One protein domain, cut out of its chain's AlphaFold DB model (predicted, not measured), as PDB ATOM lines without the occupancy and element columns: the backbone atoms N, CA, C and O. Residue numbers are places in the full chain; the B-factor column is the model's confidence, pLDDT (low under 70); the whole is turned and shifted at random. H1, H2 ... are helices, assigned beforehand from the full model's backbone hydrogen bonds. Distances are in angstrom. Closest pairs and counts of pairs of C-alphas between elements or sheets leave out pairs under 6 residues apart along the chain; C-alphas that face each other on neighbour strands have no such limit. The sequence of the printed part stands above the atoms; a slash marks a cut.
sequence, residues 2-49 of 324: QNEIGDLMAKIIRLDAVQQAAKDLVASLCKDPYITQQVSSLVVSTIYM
ATOM      1  N   GLN A   2      19.822   1.052  75.720       62.47
ATOM      2  CA  GLN A   2      20.008   1.762  74.427       62.47
ATOM      3  C   GLN A   2      21.302   1.386  73.670       62.47
ATOM      4  O   GLN A   2      21.278   1.266  72.449       62.47
ATOM      5  N   ASN A   3      22.403   1.122  74.381       73.50
ATOM      6  CA  ASN A   3      23.674   0.735  73.752       73.50
ATOM      7  C   ASN A   3      23.652  -0.690  73.161       73.50
ATOM      8  O   ASN A   3      24.334  -0.953  72.179       73.50
ATOM      9  N   GLU A   4      22.846  -1.596  73.719       75.69
ATOM     10  CA  GLU A   4      22.718  -2.981  73.233       75.69
ATOM     11  C   GLU A   4      21.848  -3.050  71.974       75.69
ATOM     12  O   GLU A   4      22.171  -3.780  71.042       75.69
ATOM     13  N   ILE A   5      20.792  -2.228  71.906       74.50
ATOM     14  CA  ILE A   5      19.986  -2.057  70.688       74.50
ATOM     15  C   ILE A   5      20.841  -1.462  69.556       74.50
ATOM     16  O   ILE A   5      20.740  -1.908  68.414       74.50
ATOM     17  N   GLY A   6      21.707  -0.487  69.863       78.81
ATOM     18  CA  GLY A   6      22.612   0.113  68.879       78.81
ATOM     19  C   GLY A   6      23.626  -0.884  68.307       78.81
ATOM     20  O   GLY A   6      23.831  -0.922  67.095       78.81
ATOM     21  N   ASP A   7      24.209  -1.733  69.157       82.50
ATOM     22  CA  ASP A   7      25.177  -2.752  68.732       82.50
ATOM     23  C   ASP A   7      24.513  -3.911  67.958       82.50
ATOM     24  O   ASP A   7      25.080  -4.432  66.994       82.50
ATOM     25  N   LEU A   8      23.272  -4.271  68.310       73.06
ATOM     26  CA  LEU A   8      22.474  -5.254  67.570       73.06
ATOM     27  C   LEU A   8      22.114  -4.744  66.165       73.06
ATOM     28  O   LEU A   8      22.309  -5.462  65.185       73.06
ATOM     29  N   MET A   9      21.662  -3.493  66.042       70.44
ATOM     30  CA  MET A   9      21.354  -2.883  64.742       70.44
ATOM     31  C   MET A   9      22.608  -2.748  63.869       70.44
ATOM     32  O   MET A   9      22.557  -3.033  62.675       70.44
ATOM     33  N   ALA A  10      23.761  -2.406  64.452       77.19
ATOM     34  CA  ALA A  10      25.030  -2.373  63.724       77.19
ATOM     35  C   ALA A  10      25.465  -3.765  63.221       77.19
ATOM     36  O   ALA A  10      26.012  -3.877  62.121       77.19
ATOM     37  N   LYS A  11      25.202  -4.832  63.989       75.06
ATOM     38  CA  LYS A  11      25.446  -6.222  63.566       75.06
ATOM     39  C   LYS A  11      24.510  -6.661  62.442       75.06
ATOM     40  O   LYS A  11      24.992  -7.266  61.491       75.06
ATOM     41  N   ILE A  12      23.223  -6.318  62.511       72.19
ATOM     42  CA  ILE A  12      22.241  -6.636  61.461       72.19
ATOM     43  C   ILE A  12      22.599  -5.911  60.157       72.19
ATOM     44  O   ILE A  12      22.695  -6.551  59.117       72.19
ATOM     45  N   ILE A  13      22.931  -4.616  60.219       80.75
ATOM     46  CA  ILE A  13      23.351  -3.839  59.038       80.75
ATOM     47  C   ILE A  13      24.628  -4.421  58.413       80.75
ATOM     48  O   ILE A  13      24.751  -4.486  57.190       80.75
ATOM     49  N   ARG A  14      25.587  -4.878  59.231       80.69
ATOM     50  CA  ARG A  14      26.780  -5.574  58.724       80.69
ATOM     51  C   ARG A  14      26.440  -6.926  58.103       80.69
ATOM     52  O   ARG A  14      27.034  -7.265  57.087       80.69
ATOM     53  N   LEU A  15      25.514  -7.683  58.685       84.75
ATOM     54  CA  LEU A  15      25.088  -8.975  58.150       84.75
ATOM     55  C   LEU A  15      24.418  -8.809  56.780       84.75
ATOM     56  O   LEU A  15      24.782  -9.511  55.842       84.75
ATOM     57  N   ASP A  16      23.518  -7.834  56.645       84.44
ATOM     58  CA  ASP A  16      22.841  -7.527  55.383       84.44
ATOM     59  C   ASP A  16      23.831  -7.046  54.319       84.44
ATOM     60  O   ASP A  16      23.770  -7.484  53.171       84.44
ATOM     61  N   ALA A  17      24.805  -6.209  54.694       80.94
ATOM     62  CA  ALA A  17      25.864  -5.777  53.786       80.94
ATOM     63  C   ALA A  17      26.746  -6.950  53.318       80.94
ATOM     64  O   ALA A  17      27.127  -7.006  52.150       80.94
ATOM     65  N   VAL A  18      27.042  -7.910  54.199       83.94
ATOM     66  CA  VAL A  18      27.801  -9.122  53.850       83.94
ATOM     67  C   VAL A  18      26.978 -10.048  52.954       83.94
ATOM     68  O   VAL A  18      27.507 -10.566  51.973       83.94
ATOM     69  N   GLN A  19      25.684 -10.223  53.228       87.56
ATOM     70  CA  GLN A  19      24.790 -10.989  52.357       87.56
ATOM     71  C   GLN A  19      24.646 -10.338  50.980       87.56
ATOM     72  O   GLN A  19      24.639 -11.042  49.971       87.56
ATOM     73  N   GLN A  20      24.564  -9.009  50.922       89.06
ATOM     74  CA  GLN A  20      24.495  -8.273  49.666       89.06
ATOM     75  C   GLN A  20      25.809  -8.384  48.885       89.06
ATOM     76  O   GLN A  20      25.777  -8.688  47.697       89.06
ATOM     77  N   ALA A  21      26.959  -8.256  49.549       76.94
ATOM     78  CA  ALA A  21      28.264  -8.460  48.923       76.94
ATOM     79  C   ALA A  21      28.450  -9.901  48.417       76.94
ATOM     80  O   ALA A  21      28.998 -10.109  47.338       76.94
ATOM     81  N   ALA A  22      27.956 -10.900  49.154       78.88
ATOM     82  CA  ALA A  22      27.967 -12.293  48.716       78.88
ATOM     83  C   ALA A  22      27.067 -12.510  47.488       78.88
ATOM     84  O   ALA A  22      27.476 -13.178  46.542       78.88
ATOM     85  N   LYS A  23      25.871 -11.907  47.463       87.88
ATOM     86  CA  LYS A  23      24.976 -11.941  46.296       87.88
ATOM     87  C   LYS A  23      25.596 -11.251  45.084       87.88
ATOM     88  O   LYS A  23      25.535 -11.810  43.995       87.88
ATOM     89  N   ASP A  24      26.226 -10.094  45.267       85.19
ATOM     90  CA  ASP A  24      26.895  -9.360  44.190       85.19
ATOM     91  C   ASP A  24      28.127 -10.115  43.670       85.19
ATOM     92  O   ASP A  24      28.373 -10.138  42.463       85.19
ATOM     93  N   LEU A  25      28.861 -10.806  44.548       80.44
ATOM     94  CA  LEU A  25      29.960 -11.689  44.165       80.44
ATOM     95  C   LEU A  25      29.454 -12.885  43.356       80.44
ATOM     96  O   LEU A  25      29.992 -13.157  42.288       80.44
ATOM     97  N   VAL A  26      28.398 -13.566  43.810       83.12
ATOM     98  CA  VAL A  26      27.772 -14.666  43.057       83.12
ATOM     99  C   VAL A  26      27.243 -14.161  41.715       83.12
ATOM    100  O   VAL A  26      27.510 -14.773  40.686       83.12
ATOM    101  N   ALA A  27      26.583 -13.003  41.685       85.88
ATOM    102  CA  ALA A  27      26.111 -12.384  40.450       85.88
ATOM    103  C   ALA A  27      27.264 -12.009  39.505       85.88
ATOM    104  O   ALA A  27      27.108 -12.081  38.288       85.88
ATOM    105  N   SER A  28      28.425 -11.623  40.041       79.00
ATOM    106  CA  SER A  28      29.631 -11.367  39.254       79.00
ATOM    107  C   SER A  28      30.278 -12.658  38.748       79.00
ATOM    108  O   SER A  28      30.724 -12.693  37.606       79.00
ATOM    109  N   LEU A  29      30.299 -13.723  39.553       76.12
ATOM    110  CA  LEU A  29      30.826 -15.039  39.172       76.12
ATOM    111  C   LEU A  29      29.944 -15.717  38.112       76.12
ATOM    112  O   LEU A  29      30.462 -16.333  37.190       76.12
ATOM    113  N   CYS A  30      28.622 -15.537  38.177       82.19
ATOM    114  CA  CYS A  30      27.679 -16.035  37.171       82.19
ATOM    115  C   CYS A  30      27.721 -15.270  35.836       82.19
ATOM    116  O   CYS A  30      27.152 -15.739  34.854       82.19
ATOM    117  N   LYS A  31      28.370 -14.096  35.768       87.75
ATOM    118  CA  LYS A  31      28.620 -13.404  34.489       87.75
ATOM    119  C   LYS A  31      29.766 -14.036  33.707       87.75
ATOM    120  O   LYS A  31      29.850 -13.819  32.501       87.75
ATOM    121  N   ASP A  32      30.636 -14.790  34.376       90.81
ATOM    122  CA  ASP A  32      31.709 -15.516  33.715       90.81
ATOM    123  C   ASP A  32      31.159 -16.836  33.130       90.81
ATOM    124  O   ASP A  32      30.711 -17.722  33.877       90.81
ATOM    125  N   PRO A  33      31.163 -16.996  31.792       85.75
ATOM    126  CA  PRO A  33      30.676 -18.213  31.153       85.75
ATOM    127  C   PRO A  33      31.510 -19.443  31.532       85.75
ATOM    128  O   PRO A  33      30.964 -20.543  31.602       85.75
ATOM    129  N   TYR A  34      32.801 -19.276  31.826       89.00
ATOM    130  CA  TYR A  34      33.686 -20.376  32.198       89.00
ATOM    131  C   TYR A  34      33.315 -20.958  33.566       89.00
ATOM    132  O   TYR A  34      33.172 -22.172  33.717       89.00
ATOM    133  N   ILE A  35      33.071 -20.090  34.551       81.19
ATOM    134  CA  ILE A  35      32.646 -20.493  35.900       81.19
ATOM    135  C   ILE A  35      31.272 -21.162  35.842       81.19
ATOM    136  O   ILE A  35      31.062 -22.217  36.441       81.19
ATOM    137  N   THR A  36      30.348 -20.609  35.056       81.31
ATOM    138  CA  THR A  36      29.015 -21.195  34.858       81.31
ATOM    139  C   THR A  36      29.096 -22.591  34.224       81.31
ATOM    140  O   THR A  36      28.373 -23.510  34.622       81.31
ATOM    141  N   GLN A  37      30.017 -22.799  33.279       84.94
ATOM    142  CA  GLN A  37      30.246 -24.102  32.656       84.94
ATOM    143  C   GLN A  37      30.858 -25.118  33.633       84.94
ATOM    144  O   GLN A  37      30.441 -26.275  33.657       84.94
ATOM    145  N   GLN A  38      31.796 -24.700  34.483       81.81
ATOM    146  CA  GLN A  38      32.362 -25.573  35.513       81.81
ATOM    147  C   GLN A  38      31.338 -25.959  36.579       81.81
ATOM    148  O   GLN A  38      31.237 -27.131  36.929       81.81
ATOM    149  N   VAL A  39      30.548 -25.001  37.069       81.69
ATOM    150  CA  VAL A  39      29.514 -25.270  38.077       81.69
ATOM    151  C   VAL A  39      28.423 -26.163  37.497       81.69
ATOM    152  O   VAL A  39      28.019 -27.116  38.153       81.69
ATOM    153  N   SER A  40      27.983 -25.930  36.259       77.25
ATOM    154  CA  SER A  40      27.008 -26.819  35.611       77.25
ATOM    155  C   SER A  40      27.570 -28.224  35.382       77.25
ATOM    156  O   SER A  40      26.891 -29.195  35.701       77.25
ATOM    157  N   SER A  41      28.820 -28.362  34.929       81.19
ATOM    158  CA  SER A  41      29.485 -29.666  34.803       81.19
ATOM    159  C   SER A  41      29.621 -30.381  36.153       81.19
ATOM    160  O   SER A  41      29.355 -31.580  36.239       81.19
ATOM    161  N   LEU A  42      29.958 -29.647  37.216       82.00
ATOM    162  CA  LEU A  42      30.061 -30.181  38.572       82.00
ATOM    163  C   LEU A  42      28.698 -30.616  39.119       82.00
ATOM    164  O   LEU A  42      28.592 -31.698  39.688       82.00
ATOM    165  N   VAL A  43      27.648 -29.814  38.925       78.19
ATOM    166  CA  VAL A  43      26.277 -30.152  39.336       78.19
ATOM    167  C   VAL A  43      25.792 -31.390  38.593       78.19
ATOM    168  O   VAL A  43      25.289 -32.314  39.223       78.19
ATOM    169  N   VAL A  44      26.005 -31.456  37.278       84.88
ATOM    170  CA  VAL A  44      25.664 -32.635  36.474       84.88
ATOM    171  C   VAL A  44      26.428 -33.861  36.979       84.88
ATOM    172  O   VAL A  44      25.811 -34.879  37.269       84.88
ATOM    173  N   SER A  45      27.742 -33.752  37.179       73.25
ATOM    174  CA  SER A  45      28.568 -34.830  37.743       73.25
ATOM    175  C   SER A  45      28.067 -35.287  39.119       73.25
ATOM    176  O   SER A  45      27.988 -36.481  39.391       73.25
ATOM    177  N   THR A  46      27.637 -34.345  39.959       78.38
ATOM    178  CA  THR A  46      27.089 -34.623  41.294       78.38
ATOM    179  C   THR A  46      25.741 -35.340  41.216       78.38
ATOM    180  O   THR A  46      25.510 -36.271  41.977       78.38
ATOM    181  N   ILE A  47      24.864 -34.977  40.276       77.81
ATOM    182  CA  ILE A  47      23.591 -35.685  40.042       77.81
ATOM    183  C   ILE A  47      23.841 -37.129  39.584       77.81
ATOM    184  O   ILE A  47      23.096 -38.037  39.950       77.81
ATOM    185  N   TYR A  48      24.904 -37.353  38.808       84.56
ATOM    186  CA  TYR A  48      25.314 -38.688  38.376       84.56
ATOM    187  C   TYR A  48      26.150 -39.450  39.412       84.56
ATOM    188  O   TYR A  48      26.503 -40.603  39.165       84.56
ATOM    189  N   MET A  49      26.449 -38.867  40.579       89.31
ATOM    190  CA  MET A  49      27.100 -39.626  41.639       89.31
ATOM    191  C   MET A  49      26.143 -40.691  42.190       89.31
ATOM    192  O   MET A  49      24.997 -40.373  42.522       89.31
TER     193      MET A  49
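AT A GLANCE: This is residues 2 to 49 of the 324 residues of an uncharacterized protein of Perkinsus olseni (UniProt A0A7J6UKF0). A long helix, H1, and a shorter one, H2, meet near their ends at a corner and make an L, with nothing packed in the angle between them. H1 makes the longest axis, and H2 turns off from its last residues as the short arm. The printed part has 48 residues with two named helices, H1 then H2, and no named strand; the class is all helix. The whole is extended, with a radius of gyration of the C-alphas of 17.7 A and spans of 54 by 25 by 6 A.

IN THESE COORDINATES: H1 runs from Gln 2, with its C-alpha at (20.008, 1.762, 74.427), to Leu 29, 40.5 A from first to last C-alpha. After a tight link of 3 residues, H2 covers residues 33 to 47, 20.8 A long, and ends with C-alpha 47 at (23.591, -35.685, 40.042).

HOW THE PARTS SIT: H1 and H2 are close but not clearly touching; their closest C-alphas, those of Leu 29 and Ile 35, are 6.6 A apart. Their lines are about perpendicular, at 84 degrees. In H1 and H2 every O i to N i+4 pair is within hydrogen-bond range.

THE WHOLE: The C-alphas of Gln 2 and Tyr 48, the two farthest apart, are 54.4 A from each other. The printed part has no cut. The mean pLDDT of the printed part is 80.7, and residue 2 is under 70.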